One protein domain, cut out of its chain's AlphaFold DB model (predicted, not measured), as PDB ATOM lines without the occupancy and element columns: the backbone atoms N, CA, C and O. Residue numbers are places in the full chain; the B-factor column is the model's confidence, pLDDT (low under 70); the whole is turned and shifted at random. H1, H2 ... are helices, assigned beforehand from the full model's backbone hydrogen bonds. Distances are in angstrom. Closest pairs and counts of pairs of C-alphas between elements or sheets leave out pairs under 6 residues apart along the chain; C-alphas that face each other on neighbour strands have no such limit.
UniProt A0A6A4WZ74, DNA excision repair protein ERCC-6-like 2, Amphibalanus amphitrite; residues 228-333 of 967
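AT A GLANCE: This is residues 228 to 333 of the 967 residues of the protein "DNA excision repair protein ERCC-6-like 2" of Amphibalanus amphitrite (UniProt A0A6A4WZ74). Two helices, H1 and the longest helix, H3, lie side by side and run opposite ways in the middle of a long, loose shape, with H5 packed at a slant on H1. H2 is set across one end of this pair, and the long loop of residues 249 to 271 extends the shape beyond it; at the other end are the small H4, then H6 and H7, while residues 295 to 302 stick out as a free loop. The printed part has 106 residues with seven named helices, H1 to H7 in order, and no named strand; its class is all helix. It is loose, with a radius of gyration of the C-alphas of 16.6 A, and elongated, spanning 54 by 29 by 21 A.

IN THESE COORDINATES: H1, residues 228 to 236, begins at C-alpha 228 (-2.948, 30.305, 15.616) and is 12.5 A long. H2, residues 239 to 248, measures 14.5 A. H3, residues 272 to 287, is 23.4 A long and begins at C-alpha 272 (-3.574, 53.472, 4.610). H4, residues 289 to 292, measures 6.0 A. H5, residues 304 to 314, measures 15.4 A, and H6, residues 318 to 326, 12.5 A. H7, residues 329 to 332, measures 4.7 A and ends at C-alpha 332 (7.645, 24.072, 11.152).

HOW THE PARTS SIT: H3 is the hub, the helix that touches most others, four in number. It touches H1 at a shallow tilt of 7 degrees, opposite ways, closest at the C-alphas of Tyr 232 and Val 285, 6.3 A. With residues 277 to 281 alone it only just touches H5, with 3 pairs of C-alphas within 8 A, closest at Ser 277 and Ala 306, 6.9 A. With residues 275 to 278 alone it only just touches H2, also with 3 pairs, closest at Leu 244 and Ala 275, 7.3 A. With residues 281 to 285 alone it touches H4, closest at Lys 284 and Leu 291, 5.4 A. H1 touches H5 at a steep tilt of 49 degrees, C-alphas 234 and 313 being closest at 6.6 A. Helix packing is mostly crossed, the lines of touching helices mostly standing at more than a shallow tilt. H4 touches H6, closest at the C-alphas of Cys 290 and Leu 320, 7.2 A. H7 touches no helix but is near H6. H2 and H6 are apart. Every O i to N i+4 pair is within hydrogen-bond range in H1, H3, H5 and H6, and 5 of 6 are in H2; H4 and H7 are too short for such a pair.

THE WHOLE: The C-alphas of Ser 255 and Arg 330 are the farthest apart, 54.5 A. The printed part has no cut. The links H2 to H3, 23 residues, and H4 to H5, 11 residues, are long. The mean pLDDT of the printed part is 75.7, and it is under 70 at residues 267 to 273, 294 to 306 and 320 to 332.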
ATOM      1  N   GLN A 228      -2.551  29.472  16.751       89.50
ATOM      2  CA  GLN A 228      -2.948  30.305  15.616       89.50
ATOM      3  C   GLN A 228      -4.017  31.338  16.006       89.50
ATOM      4  O   GLN A 228      -3.917  32.489  15.586       89.50
ATOM      5  N   ARG A 229      -4.986  30.970  16.859       90.75
ATOM      6  CA  ARG A 229      -5.968  31.901  17.445       90.75
ATOM      7  C   ARG A 229      -5.314  32.933  18.359       90.75
ATOM      8  O   ARG A 229      -5.554  34.120  18.168       90.75
ATOM      9  N   GLN A 230      -4.472  32.507  19.301       89.31
ATOM     10  CA  GLN A 230      -3.778  33.413  20.226       89.31
ATOM     11  C   GLN A 230      -2.921  34.448  19.475       89.31
ATOM     12  O   GLN A 230      -3.011  35.643  19.742       89.31
ATOM     13  N   VAL A 231      -2.158  33.998  18.475       89.25
ATOM     14  CA  VAL A 231      -1.321  34.845  17.610       89.25
ATOM     15  C   VAL A 231      -2.169  35.808  16.771       89.25
ATOM     16  O   VAL A 231      -1.795  36.967  16.609       89.25
ATOM     17  N   TYR A 232      -3.322  35.365  16.258       91.69
ATOM     18  CA  TYR A 232      -4.238  36.223  15.499       91.69
ATOM     19  C   TYR A 232      -4.850  37.317  16.391       91.69
ATOM     20  O   TYR A 232      -4.832  38.488  16.010       91.69
ATOM     21  N   SER A 233      -5.305  36.968  17.601       91.25
ATOM     22  CA  SER A 233      -5.785  37.941  18.593       91.25
ATOM     23  C   SER A 233      -4.697  38.938  18.992       91.25
ATOM     24  O   SER A 233      -4.937  40.137  18.930       91.25
ATOM     25  N   ALA A 234      -3.468  38.487  19.272       89.81
ATOM     26  CA  ALA A 234      -2.350  39.373  19.616       89.81
ATOM     27  C   ALA A 234      -2.011  40.396  18.509       89.81
ATOM     28  O   ALA A 234      -1.585  41.515  18.803       89.81
ATOM     29  N   VAL A 235      -2.230  40.055  17.230       89.75
ATOM     30  CA  VAL A 235      -2.112  41.011  16.112       89.75
ATOM     31  C   VAL A 235      -3.286  42.000  16.089       89.75
ATOM     32  O   VAL A 235      -3.059  43.185  15.841       89.75
ATOM     33  N   LEU A 236      -4.517  41.554  16.365       90.69
ATOM     34  CA  LEU A 236      -5.704  42.422  16.444       90.69
ATOM     35  C   LEU A 236      -5.698  43.365  17.656       90.69
ATOM     36  O   LEU A 236      -6.206  44.483  17.568       90.69
ATOM     37  N   ASP A 237      -5.124  42.931  18.775       89.81
ATOM     38  CA  ASP A 237      -5.126  43.668  20.038       89.81
ATOM     39  C   ASP A 237      -4.118  44.820  20.087       89.81
ATOM     40  O   ASP A 237      -4.180  45.666  20.986       89.81
ATOM     41  N   ARG A 238      -3.233  44.921  19.087       88.06
ATOM     42  CA  ARG A 238      -2.329  46.064  18.948       88.06
ATOM     43  C   ARG A 238      -3.113  47.383  18.843       88.06
ATOM     44  O   ARG A 238      -4.118  47.452  18.126       88.06
ATOM     45  N   PRO A 239      -2.632  48.467  19.488       85.00
ATOM     46  CA  PRO A 239      -3.351  49.742  19.545       85.00
ATOM     47  C   PRO A 239      -3.627  50.315  18.151       85.00
ATOM     48  O   PRO A 239      -4.706  50.850  17.913       85.00
ATOM     49  N   ASP A 240      -2.703  50.118  17.206       84.75
ATOM     50  CA  ASP A 240      -2.835  50.531  15.806       84.75
ATOM     51  C   ASP A 240      -4.082  49.920  15.130       84.75
ATOM     52  O   ASP A 240      -4.800  50.603  14.398       84.75
ATOM     53  N   VAL A 241      -4.357  48.635  15.389       85.94
ATOM     54  CA  VAL A 241      -5.474  47.884  14.791       85.94
ATOM     55  C   VAL A 241      -6.784  48.223  15.489       85.94
ATOM     56  O   VAL A 241      -7.762  48.562  14.818       85.94
ATOM     57  N   ARG A 242      -6.789  48.241  16.829       87.00
ATOM     58  CA  ARG A 242      -7.939  48.705  17.624       87.00
ATOM     59  C   ARG A 242      -8.359  50.128  17.217       87.00
ATOM     60  O   ARG A 242      -9.550  50.391  17.050       87.00
ATOM     61  N   LEU A 243      -7.397  51.019  16.956       83.75
ATOM     62  CA  LEU A 243      -7.642  52.376  16.464       83.75
ATOM     63  C   LEU A 243      -8.206  52.399  15.032       83.75
ATOM     64  O   LEU A 243      -9.186  53.104  14.780       83.75
ATOM     65  N   LEU A 244      -7.643  51.621  14.098       83.88
ATOM     66  CA  LEU A 244      -8.173  51.491  12.731       83.88
ATOM     67  C   LEU A 244      -9.639  51.025  12.727       83.88
ATOM     68  O   LEU A 244     -10.476  51.638  12.061       83.88
ATOM     69  N   VAL A 245      -9.971  49.996  13.513       84.06
ATOM     70  CA  VAL A 245     -11.344  49.482  13.631       84.06
ATOM     71  C   VAL A 245     -12.270  50.524  14.262       84.06
ATOM     72  O   VAL A 245     -13.300  50.853  13.665       84.06
ATOM     73  N   ARG A 246     -11.904  51.106  15.417       82.62
ATOM     74  CA  ARG A 246     -12.744  52.093  16.126       82.62
ATOM     75  C   ARG A 246     -13.036  53.320  15.261       82.62
ATOM     76  O   ARG A 246     -14.169  53.786  15.240       82.62
ATOM     77  N   ARG A 247     -12.067  53.797  14.467       78.56
ATOM     78  CA  ARG A 247     -12.242  54.933  13.536       78.56
ATOM     79  C   ARG A 247     -13.346  54.725  12.492       78.56
ATOM     80  O   ARG A 247     -13.981  55.714  12.114       78.56
ATOM     81  N   SER A 248     -13.585  53.486  12.052       74.44
ATOM     82  CA  SER A 248     -14.641  53.145  11.080       74.44
ATOM     83  C   SER A 248     -16.052  53.095  11.694       74.44
ATOM     84  O   SER A 248     -17.031  53.392  11.006       74.44
ATOM     85  N   ARG A 249     -16.158  52.762  12.989       78.62
ATOM     86  CA  ARG A 249     -17.420  52.547  13.721       78.62
ATOM     87  C   ARG A 249     -18.075  53.867  14.189       78.62
ATOM     88  O   ARG A 249     -17.428  54.924  14.169       78.62
ATOM     89  N   PRO A 250     -19.365  53.846  14.594       81.62
ATOM     90  CA  PRO A 250     -19.978  54.913  15.392       81.62
ATOM     91  C   PRO A 250     -19.144  55.248  16.639       81.62
ATOM     92  O   PRO A 250     -18.379  54.416  17.116       81.62
ATOM     93  N   CYS A 251     -19.249  56.478  17.139       82.38
ATOM     94  CA  CYS A 251     -18.507  56.933  18.310       82.38
ATOM     95  C   CYS A 251     -19.295  56.663  19.592       82.38
ATOM     96  O   CYS A 251     -20.443  57.084  19.709       82.38
ATOM     97  N   ASP A 252     -18.631  56.058  20.575       83.88
ATOM     98  CA  ASP A 252     -19.233  55.547  21.818       83.88
ATOM     99  C   ASP A 252     -19.830  56.649  22.727       83.88
ATOM    100  O   ASP A 252     -20.560  56.370  23.670       83.88
ATOM    101  N   CYS A 253     -19.562  57.923  22.427       84.38
ATOM    102  CA  CYS A 253     -20.030  59.108  23.154       84.38
ATOM    103  C   CYS A 253     -21.476  59.545  22.820       84.38
ATOM    104  O   CYS A 253     -21.789  60.731  22.896       84.38
ATOM    105  N   GLY A 254     -22.332  58.641  22.333       79.44
ATOM    106  CA  GLY A 254     -23.736  58.925  21.986       79.44
ATOM    107  C   GLY A 254     -23.976  59.847  20.776       79.44
ATOM    108  O   GLY A 254     -25.097  59.944  20.292       79.44
ATOM    109  N   SER A 255     -22.944  60.491  20.221       81.88
ATOM    110  CA  SER A 255     -23.071  61.542  19.189       81.88
ATOM    111  C   SER A 255     -23.662  61.126  17.827       81.88
ATOM    112  O   SER A 255     -23.773  61.974  16.937       81.88
ATOM    113  N   GLY A 256     -23.923  59.834  17.594       77.12
ATOM    114  CA  GLY A 256     -24.356  59.266  16.303       77.12
ATOM    115  C   GLY A 256     -23.330  59.356  15.156       77.12
ATOM    116  O   GLY A 256     -23.528  58.788  14.083       77.12
ATOM    117  N   ARG A 257     -22.207  60.058  15.349       80.88
ATOM    118  CA  ARG A 257     -21.162  60.285  14.336       80.88
ATOM    119  C   ARG A 257     -20.125  59.161  14.383       80.88
ATOM    120  O   ARG A 257     -19.861  58.612  15.445       80.88
ATOM    121  N   ARG A 258     -19.463  58.848  13.257       79.44
ATOM    122  CA  ARG A 258     -18.296  57.932  13.261       79.44
ATOM    123  C   ARG A 258     -17.172  58.479  14.136       79.44
ATOM    124  O   ARG A 258     -16.914  59.685  14.107       79.44
ATOM    125  N   ALA A 259     -16.447  57.610  14.836       81.19
ATOM    126  CA  ALA A 259     -15.434  58.018  15.810       81.19
ATOM    127  C   ALA A 259     -14.320  58.894  15.201       81.19
ATOM    128  O   ALA A 259     -13.955  59.915  15.784       81.19
ATOM    129  N   ALA A 260     -13.883  58.601  13.968       76.50
ATOM    130  CA  ALA A 260     -12.926  59.423  13.209       76.50
ATOM    131  C   ALA A 260     -13.419  60.840  12.831       76.50
ATOM    132  O   ALA A 260     -12.634  61.651  12.342       76.50
ATOM    133  N   ARG A 261     -14.713  61.137  13.008       79.44
ATOM    134  CA  ARG A 261     -15.321  62.470  12.830       79.44
ATOM    135  C   ARG A 261     -15.806  63.082  14.156       79.44
ATOM    136  O   ARG A 261     -16.374  64.171  14.135       79.44
ATOM    137  N   CYS A 262     -15.600  62.393  15.278       83.88
ATOM    138  CA  CYS A 262     -15.978  62.831  16.619       83.88
ATOM    139  C   CYS A 262     -14.748  62.813  17.541       83.88
ATOM    140  O   CYS A 262     -13.812  63.566  17.286       83.88
ATOM    141  N   CYS A 263     -14.701  61.966  18.574       82.94
ATOM    142  CA  CYS A 263     -13.625  61.988  19.573       82.94
ATOM    143  C   CYS A 263     -12.231  61.711  18.973       82.94
ATOM    144  O   CYS A 263     -11.267  62.372  19.340       82.94
ATOM    145  N   LEU A 264     -12.125  60.830  17.970       77.19
ATOM    146  CA  LEU A 264     -10.847  60.477  17.327       77.19
ATOM    147  C   LEU A 264     -10.455  61.443  16.187       77.19
ATOM    148  O   LEU A 264      -9.591  61.128  15.370       77.19
ATOM    149  N   LYS A 265     -11.099  62.618  16.093       75.75
ATOM    150  CA  LYS A 265     -10.811  63.650  15.078       75.75
ATOM    151  C   LYS A 265      -9.394  64.226  15.208       75.75
ATOM    152  O   LYS A 265      -8.805  64.591  14.194       75.75
ATOM    153  N   HIS A 266      -8.877  64.330  16.435       70.44
ATOM    154  CA  HIS A 266      -7.583  64.957  16.737       70.44
ATOM    155  C   HIS A 266      -6.425  63.957  16.862       70.44
ATOM    156  O   HIS A 266      -5.271  64.345  16.723       70.44
ATOM    157  N   GLU A 267      -6.717  62.670  17.052       67.00
ATOM    158  CA  GLU A 267      -5.709  61.616  16.949       67.00
ATOM    159  C   GLU A 267      -5.262  61.438  15.494       67.00
ATOM    160  O   GLU A 267      -6.094  61.191  14.611       67.00
ATOM    161  N   SER A 268      -3.952  61.465  15.251       62.88
ATOM    162  CA  SER A 268      -3.349  61.052  13.980       62.88
ATOM    163  C   SER A 268      -3.609  59.564  13.730       62.88
ATOM    164  O   SER A 268      -2.993  58.703  14.350       62.88
ATOM    165  N   GLY A 269      -4.544  59.251  12.831       59.84
ATOM    166  CA  GLY A 269      -4.849  57.866  12.467       59.84
ATOM    167  C   GLY A 269      -3.699  57.201  11.693       59.84
ATOM    168  O   GLY A 269      -3.004  57.897  10.948       59.84
ATOM    169  N   PRO A 270      -3.515  55.870  11.798       63.22
ATOM    170  CA  PRO A 270      -2.516  55.161  11.004       63.22
ATOM    171  C   PRO A 270      -2.754  55.336   9.497       63.22
ATOM    172  O   PRO A 270      -3.896  55.375   9.033       63.22
ATOM    173  N   ALA A 271      -1.672  55.439   8.722       64.25
ATOM    174  CA  ALA A 271      -1.744  55.607   7.269       64.25
ATOM    175  C   ALA A 271      -2.360  54.376   6.571       64.25
ATOM    176  O   ALA A 271      -2.285  53.262   7.086       64.25
ATOM    177  N   ALA A 272      -2.899  54.545   5.357       65.38
ATOM    178  CA  ALA A 272      -3.574  53.472   4.610       65.38
ATOM    179  C   ALA A 272      -2.738  52.179   4.479       65.38
ATOM    180  O   ALA A 272      -3.244  51.076   4.684       65.38
ATOM    181  N   GLY A 273      -1.432  52.318   4.220       69.06
ATOM    182  CA  GLY A 273      -0.493  51.194   4.125       69.06
ATOM    183  C   GLY A 273      -0.301  50.403   5.427       69.06
ATOM    184  O   GLY A 273       0.122  49.249   5.377       69.06
ATOM    185  N   VAL A 274      -0.659  50.968   6.588       77.75
ATOM    186  CA  VAL A 274      -0.662  50.251   7.874       77.75
ATOM    187  C   VAL A 274      -1.781  49.212   7.898       77.75
ATOM    188  O   VAL A 274      -1.529  48.062   8.249       77.75
ATOM    189  N   ALA A 275      -2.988  49.570   7.447       80.75
ATOM    190  CA  ALA A 275      -4.104  48.628   7.356       80.75
ATOM    191  C   ALA A 275      -3.788  47.472   6.389       80.75
ATOM    192  O   ALA A 275      -3.965  46.312   6.750       80.75
ATOM    193  N   LEU A 276      -3.228  47.775   5.210       81.81
ATOM    194  CA  LEU A 276      -2.772  46.761   4.247       81.81
ATOM    195  C   LEU A 276      -1.667  45.857   4.828       81.81
ATOM    196  O   LEU A 276      -1.678  44.643   4.621       81.81
ATOM    197  N   SER A 277      -0.740  46.426   5.606       83.75
ATOM    198  CA  SER A 277       0.310  45.656   6.287       83.75
ATOM    199  C   SER A 277      -0.265  44.709   7.344       83.75
ATOM    200  O   SER A 277       0.142  43.551   7.400       83.75
ATOM    201  N   TYR A 278      -1.254  45.152   8.128       87.38
ATOM    202  CA  TYR A 278      -1.957  44.288   9.079       87.38
ATOM    203  C   TYR A 278      -2.793  43.205   8.385       87.38
ATOM    204  O   TYR A 278      -2.721  42.052   8.798       87.38
ATOM    205  N   MET A 279      -3.483  43.502   7.277       88.88
ATOM    206  CA  MET A 279      -4.152  42.472   6.465       88.88
ATOM    207  C   MET A 279      -3.159  41.412   5.960       88.88
ATOM    208  O   MET A 279      -3.444  40.219   6.036       88.88
ATOM    209  N   SER A 280      -1.964  41.819   5.509       87.06
ATOM    210  CA  SER A 280      -0.897  40.888   5.106       87.06
ATOM    211  C   SER A 280      -0.414  39.999   6.261       87.06
ATOM    212  O   SER A 280      -0.179  38.807   6.059       87.06
ATOM    213  N   LEU A 281      -0.307  40.540   7.478       88.62
ATOM    214  CA  LEU A 281       0.029  39.765   8.676       88.62
ATOM    215  C   LEU A 281      -1.086  38.773   9.046       88.62
ATOM    216  O   LEU A 281      -0.795  37.601   9.274       88.62
ATOM    217  N   LEU A 282      -2.353  39.196   9.034       91.81
ATOM    218  CA  LEU A 282      -3.492  38.323   9.339       91.81
ATOM    219  C   LEU A 282      -3.650  37.197   8.302       91.81
ATOM    220  O   LEU A 282      -3.877  36.052   8.688       91.81
ATOM    221  N   MET A 283      -3.440  37.465   7.006       91.31
ATOM    222  CA  MET A 283      -3.396  36.419   5.966       91.31
ATOM    223  C   MET A 283      -2.239  35.429   6.182       91.31
ATOM    224  O   MET A 283      -2.409  34.229   5.974       91.31
ATOM    225  N   LYS A 284      -1.069  35.890   6.650       89.75
ATOM    226  CA  LYS A 284       0.044  34.994   7.012       89.75
ATOM    227  C   LYS A 284      -0.326  34.087   8.185       89.75
ATOM    228  O   LYS A 284      -0.160  32.880   8.061       89.75
ATOM    229  N   VAL A 285      -0.877  34.634   9.274       90.75
ATOM    230  CA  VAL A 285      -1.311  33.838  10.441       90.75
ATOM    231  C   VAL A 285      -2.414  32.844  10.066       90.75
ATOM    232  O   VAL A 285      -2.365  31.695  10.499       90.75
ATOM    233  N   SER A 286      -3.369  33.249   9.225       91.75
ATOM    234  CA  SER A 286      -4.477  32.393   8.768       91.75
ATOM    235  C   SER A 286      -4.001  31.185   7.951       91.75
ATOM    236  O   SER A 286      -4.605  30.119   8.045       91.75
ATOM    237  N   ASN A 287      -2.878  31.316   7.235       91.38
ATOM    238  CA  ASN A 287      -2.253  30.219   6.494       91.38
ATOM    239  C   ASN A 287      -1.292  29.377   7.334       91.38
ATOM    240  O   ASN A 287      -1.381  28.154   7.313       91.38
ATOM    241  N   HIS A 288      -0.371  30.008   8.067       89.62
ATOM    242  CA  HIS A 288       0.501  29.336   9.030       89.62
ATOM    243  C   HIS A 288       1.186  30.366   9.945       89.62
ATOM    244  O   HIS A 288       1.865  31.257   9.425       89.62
ATOM    245  N   PRO A 289       1.138  30.243  11.287       86.62
ATOM    246  CA  PRO A 289       1.814  31.180  12.197       86.62
ATOM    247  C   PRO A 289       3.296  31.422  11.855       86.62
ATOM    248  O   PRO A 289       3.771  32.559  11.863       86.62
ATOM    249  N   CYS A 290       4.016  30.378  11.432       80.25
ATOM    250  CA  CYS A 290       5.430  30.461  11.040       80.25
ATOM    251  C   CYS A 290       5.707  31.279   9.753       80.25
ATOM    252  O   CYS A 290       6.867  31.550   9.443       80.25
ATOM    253  N   LEU A 291       4.686  31.727   9.006       83.94
ATOM    254  CA  LEU A 291       4.849  32.692   7.903       83.94
ATOM    255  C   LEU A 291       5.131  34.121   8.396       83.94
ATOM    256  O   LEU A 291       5.575  34.959   7.609       83.94
ATOM    257  N   LEU A 292       4.925  34.398   9.689       80.00
ATOM    258  CA  LEU A 292       5.383  35.634  10.323       80.00
ATOM    259  C   LEU A 292       6.913  35.698  10.467       80.00
ATOM    260  O   LEU A 292       7.458  36.801  10.517       80.00
ATOM    261  N   LEU A 293       7.601  34.547  10.559       73.12
ATOM    262  CA  LEU A 293       9.043  34.484  10.844       73.12
ATOM    263  C   LEU A 293       9.845  35.270   9.789       73.12
ATOM    264  O   LEU A 293       9.486  35.196   8.607       73.12
ATOM    265  N   PRO A 294      10.926  35.985  10.152       65.44
ATOM    266  CA  PRO A 294      11.803  36.626   9.176       65.44
ATOM    267  C   PRO A 294      12.395  35.609   8.187       65.44
ATOM    268  O   PRO A 294      12.696  34.477   8.551       65.44
ATOM    269  N   SER A 295      12.580  36.015   6.930       59.16
ATOM    270  CA  SER A 295      13.361  35.261   5.938       59.16
ATOM    271  C   SER A 295      14.558  36.098   5.515       59.16
ATOM    272  O   SER A 295      14.383  37.286   5.246       59.16
ATOM    273  N   GLY A 296      15.740  35.482   5.410       53.50
ATOM    274  CA  GLY A 296      16.977  36.181   5.031       53.50
ATOM    275  C   GLY A 296      16.913  36.871   3.661       53.50
ATOM    276  O   GLY A 296      17.525  37.914   3.478       53.50
ATOM    277  N   SER A 297      16.099  36.358   2.733       46.78
ATOM    278  CA  SER A 297      15.887  36.934   1.397       46.78
ATOM    279  C   SER A 297      14.894  38.107   1.335       46.78
ATOM    280  O   SER A 297      14.692  38.685   0.269       46.78
ATOM    281  N   ALA A 298      14.242  38.481   2.441       47.25
ATOM    282  CA  ALA A 298      13.293  39.594   2.442       47.25
ATOM    283  C   ALA A 298      14.042  40.936   2.505       47.25
ATOM    284  O   ALA A 298      14.606  41.269   3.551       47.25
ATOM    285  N   SER A 299      14.012  41.714   1.415       46.03
ATOM    286  CA  SER A 299      14.793  42.952   1.270       46.03
ATOM    287  C   SER A 299      14.636  43.906   2.461       46.03
ATOM    288  O   SER A 299      13.559  44.036   3.058       46.03
ATOM    289  N   ALA A 300      15.723  44.591   2.835       49.28
ATOM    290  CA  ALA A 300      15.779  45.415   4.047       49.28
ATOM    291  C   ALA A 300      14.623  46.435   4.135       49.28
ATOM    292  O   ALA A 300      14.067  46.666   5.211       49.28
ATOM    293  N   GLN A 301      14.203  46.973   2.988       48.69
ATOM    294  CA  GLN A 301      13.183  48.011   2.869       48.69
ATOM    295  C   GLN A 301      11.732  47.511   2.988       48.69
ATOM    296  O   GLN A 301      10.871  48.292   3.401       48.69
ATOM    297  N   GLN A 302      11.425  46.235   2.705       51.84
ATOM    298  CA  GLN A 302      10.053  45.732   2.863       51.84
ATOM    299  C   GLN A 302       9.669  45.604   4.349       51.84
ATOM    300  O   GLN A 302      10.083  44.693   5.065       51.84
ATOM    301  N   ASN A 303       8.838  46.550   4.799       57.38
ATOM    302  CA  ASN A 303       8.150  46.602   6.088       57.38
ATOM    303  C   ASN A 303       9.014  46.351   7.344       57.38
ATOM    304  O   ASN A 303       8.828  45.373   8.074       57.38
ATOM    305  N   ARG A 304       9.828  47.356   7.708       66.44
ATOM    306  CA  ARG A 304      10.336  47.546   9.089       66.44
ATOM    307  C   ARG A 304       9.214  47.388  10.132       66.44
ATOM    308  O   ARG A 304       9.408  46.678  11.112       66.44
ATOM    309  N   MET A 305       8.030  47.954   9.865       66.50
ATOM    310  CA  MET A 305       6.854  47.814  10.733       66.50
ATOM    311  C   MET A 305       6.400  46.356  10.892       66.50
ATOM    312  O   MET A 305       6.143  45.931  12.010       66.50
ATOM    313  N   ALA A 306       6.334  45.565   9.813       68.88
ATOM    314  CA  ALA A 306       5.941  44.158   9.926       68.88
ATOM    315  C   ALA A 306       6.971  43.355  10.729       68.88
ATOM    316  O   ALA A 306       6.569  42.556  11.564       68.88
ATOM    317  N   ARG A 307       8.280  43.609  10.551       72.81
ATOM    318  CA  ARG A 307       9.324  42.989  11.392       72.81
ATOM    319  C   ARG A 307       9.140  43.345  12.875       72.81
ATOM    320  O   ARG A 307       9.181  42.449  13.708       72.81
ATOM    321  N   GLN A 308       8.870  44.615  13.197       75.56
ATOM    322  CA  GLN A 308       8.606  45.068  14.572       75.56
ATOM    323  C   GLN A 308       7.336  44.442  15.173       75.56
ATOM    324  O   GLN A 308       7.362  43.993  16.315       75.56
ATOM    325  N   VAL A 309       6.241  44.373  14.406       74.75
ATOM    326  CA  VAL A 309       4.996  43.725  14.848       74.75
ATOM    327  C   VAL A 309       5.222  42.233  15.078       74.75
ATOM    328  O   VAL A 309       4.898  41.754  16.162       74.75
ATOM    329  N   CYS A 310       5.831  41.523  14.119       75.62
ATOM    330  CA  CYS A 310       6.182  40.110  14.262       75.62
ATOM    331  C   CYS A 310       7.025  39.865  15.519       75.62
ATOM    332  O   CYS A 310       6.661  38.999  16.305       75.62
ATOM    333  N   GLN A 311       8.087  40.651  15.747       76.50
ATOM    334  CA  GLN A 311       8.921  40.520  16.945       76.50
ATOM    335  C   GLN A 311       8.091  40.683  18.221       76.50
ATOM    336  O   GLN A 311       8.038  39.757  19.021       76.50
ATOM    337  N   SER A 312       7.323  41.777  18.332       77.31
ATOM    338  CA  SER A 312       6.478  42.042  19.508       77.31
ATOM    339  C   SER A 312       5.414  40.971  19.782       77.31
ATOM    340  O   SER A 312       4.874  40.925  20.882       77.31
ATOM    341  N   VAL A 313       5.097  40.130  18.790       77.69
ATOM    342  CA  VAL A 313       4.218  38.961  18.922       77.69
ATOM    343  C   VAL A 313       5.030  37.707  19.279       77.69
ATOM    344  O   VAL A 313       4.600  36.946  20.136       77.69
ATOM    345  N   PHE A 314       6.221  37.486  18.713       72.81
ATOM    346  CA  PHE A 314       7.093  36.366  19.106       72.81
ATOM    347  C   PHE A 314       7.568  36.454  20.555       72.81
ATOM    348  O   PHE A 314       7.651  35.422  21.217       72.81
ATOM    349  N   ASP A 315       7.808  37.666  21.054       75.25
ATOM    350  CA  ASP A 315       8.176  37.913  22.451       75.25
ATOM    351  C   ASP A 315       7.068  37.442  23.426       75.25
ATOM    352  O   ASP A 315       7.355  37.082  24.564       75.25
ATOM    353  N   GLN A 316       5.809  37.375  22.964       79.19
ATOM    354  CA  GLN A 316       4.653  36.850  23.711       79.19
ATOM    355  C   GLN A 316       4.455  35.330  23.549       79.19
ATOM    356  O   GLN A 316       3.740  34.721  24.343       79.19
ATOM    357  N   PHE A 317       5.076  34.698  22.544       80.38
ATOM    358  CA  PHE A 317       4.876  33.281  22.212       80.38
ATOM    359  C   PHE A 317       6.211  32.516  22.129       80.38
ATOM    360  O   PHE A 317       6.713  32.254  21.027       80.38
ATOM    361  N   PRO A 318       6.770  32.072  23.276       73.94
ATOM    362  CA  PRO A 318       8.039  31.340  23.334       73.94
ATOM    363  C   PRO A 318       8.103  30.090  22.444       73.94
ATOM    364  O   PRO A 318       9.179  29.742  21.955       73.94
ATOM    365  N   GLU A 319       6.967  29.434  22.178       70.75
ATOM    366  CA  GLU A 319       6.887  28.293  21.260       70.75
ATOM    367  C   GLU A 319       7.243  28.691  19.814       70.75
ATOM    368  O   GLU A 319       8.064  28.025  19.180       70.75
ATOM    369  N   LEU A 320       6.739  29.833  19.322       69.81
ATOM    370  CA  LEU A 320       7.140  30.396  18.024       69.81
ATOM    371  C   LEU A 320       8.592  30.877  18.035       69.81
ATOM    372  O   LEU A 320       9.316  30.649  17.066       69.81
ATOM    373  N   ALA A 321       9.053  31.484  19.130       68.12
ATOM    374  CA  ALA A 321      10.450  31.888  19.272       68.12
ATOM    375  C   ALA A 321      11.416  30.684  19.299       68.12
ATOM    376  O   ALA A 321      12.575  30.813  18.902       68.12
ATOM    377  N   ARG A 322      10.971  29.500  19.752       69.38
ATOM    378  CA  ARG A 322      11.721  28.235  19.651       69.38
ATOM    379  C   ARG A 322      11.734  27.720  18.212       69.38
ATOM    380  O   ARG A 322      12.810  27.454  17.684       69.38
ATOM    381  N   LEU A 323      10.570  27.666  17.560       66.38
ATOM    382  CA  LEU A 323      10.430  27.270  16.151       66.38
ATOM    383  C   LEU A 323      11.266  28.160  15.206       66.38
ATOM    384  O   LEU A 323      11.887  27.661  14.267       66.38
ATOM    385  N   SER A 324      11.368  29.461  15.504       61.31
ATOM    386  CA  SER A 324      12.246  30.404  14.797       61.31
ATOM    387  C   SER A 324      13.732  30.073  14.926       61.31
ATOM    388  O   SER A 324      14.486  30.306  13.985       61.31
ATOM    389  N   ARG A 325      14.167  29.580  16.093       58.81
ATOM    390  CA  ARG A 325      15.576  29.264  16.376       58.81
ATOM    391  C   ARG A 325      16.007  27.937  15.765       58.81
ATOM    392  O   ARG A 325      17.140  27.835  15.320       58.81
ATOM    393  N   SER A 326      15.110  26.952  15.687       56.09
ATOM    394  CA  SER A 326      15.431  25.655  15.080       56.09
ATOM    395  C   SER A 326      15.705  25.723  13.574       56.09
ATOM    396  O   SER A 326      16.447  24.883  13.084       56.09
ATOM    397  N   GLN A 327      15.088  26.671  12.848       54.09
ATOM    398  CA  GLN A 327      15.081  26.856  11.375       54.09
ATOM    399  C   GLN A 327      14.708  25.643  10.492       54.09
ATOM    400  O   GLN A 327      14.246  25.830   9.367       54.09
ATOM    401  N   ALA A 328      14.830  24.410  10.982       57.41
ATOM    402  CA  ALA A 328      14.439  23.196  10.296       57.41
ATOM    403  C   ALA A 328      12.941  23.223   9.973       57.41
ATOM    404  O   ALA A 328      12.094  23.095  10.862       57.41
ATOM    405  N   TYR A 329      12.616  23.299   8.679       60.22
ATOM    406  CA  TYR A 329      11.239  23.227   8.188       60.22
ATOM    407  C   TYR A 329      10.496  21.977   8.693       60.22
ATOM    408  O   TYR A 329       9.282  22.031   8.825       60.22
ATOM    409  N   ARG A 330      11.212  20.907   9.082       61.66
ATOM    410  CA  ARG A 330      10.670  19.743   9.807       61.66
ATOM    411  C   ARG A 330       9.815  20.146  11.017       61.66
ATOM    412  O   ARG A 330       8.636  19.811  11.060       61.66
ATOM    413  N   ALA A 331      10.355  20.943  11.940       63.66
ATOM    414  CA  ALA A 331       9.623  21.403  13.125       63.66
ATOM    415  C   ALA A 331       8.515  22.420  12.783       63.66
ATOM    416  O   ALA A 331       7.525  22.527  13.500       63.66
ATOM    417  N   LEU A 332       8.664  23.149  11.669       69.62
ATOM    418  CA  LEU A 332       7.645  24.072  11.152       69.62
ATOM    419  C   LEU A 332       6.500  23.363  10.408       69.62
ATOM    420  O   LEU A 332       5.494  24.010  10.135       69.62
ATOM    421  N   SER A 333       6.673  22.085  10.051       75.56
ATOM    422  CA  SER A 333       5.750  21.295   9.223       75.56
ATOM    423  C   SER A 333       4.741  20.458  10.021       75.56
ATOM    424  O   SER A 333       3.821  19.895   9.436       75.56
TER     425      SER A 333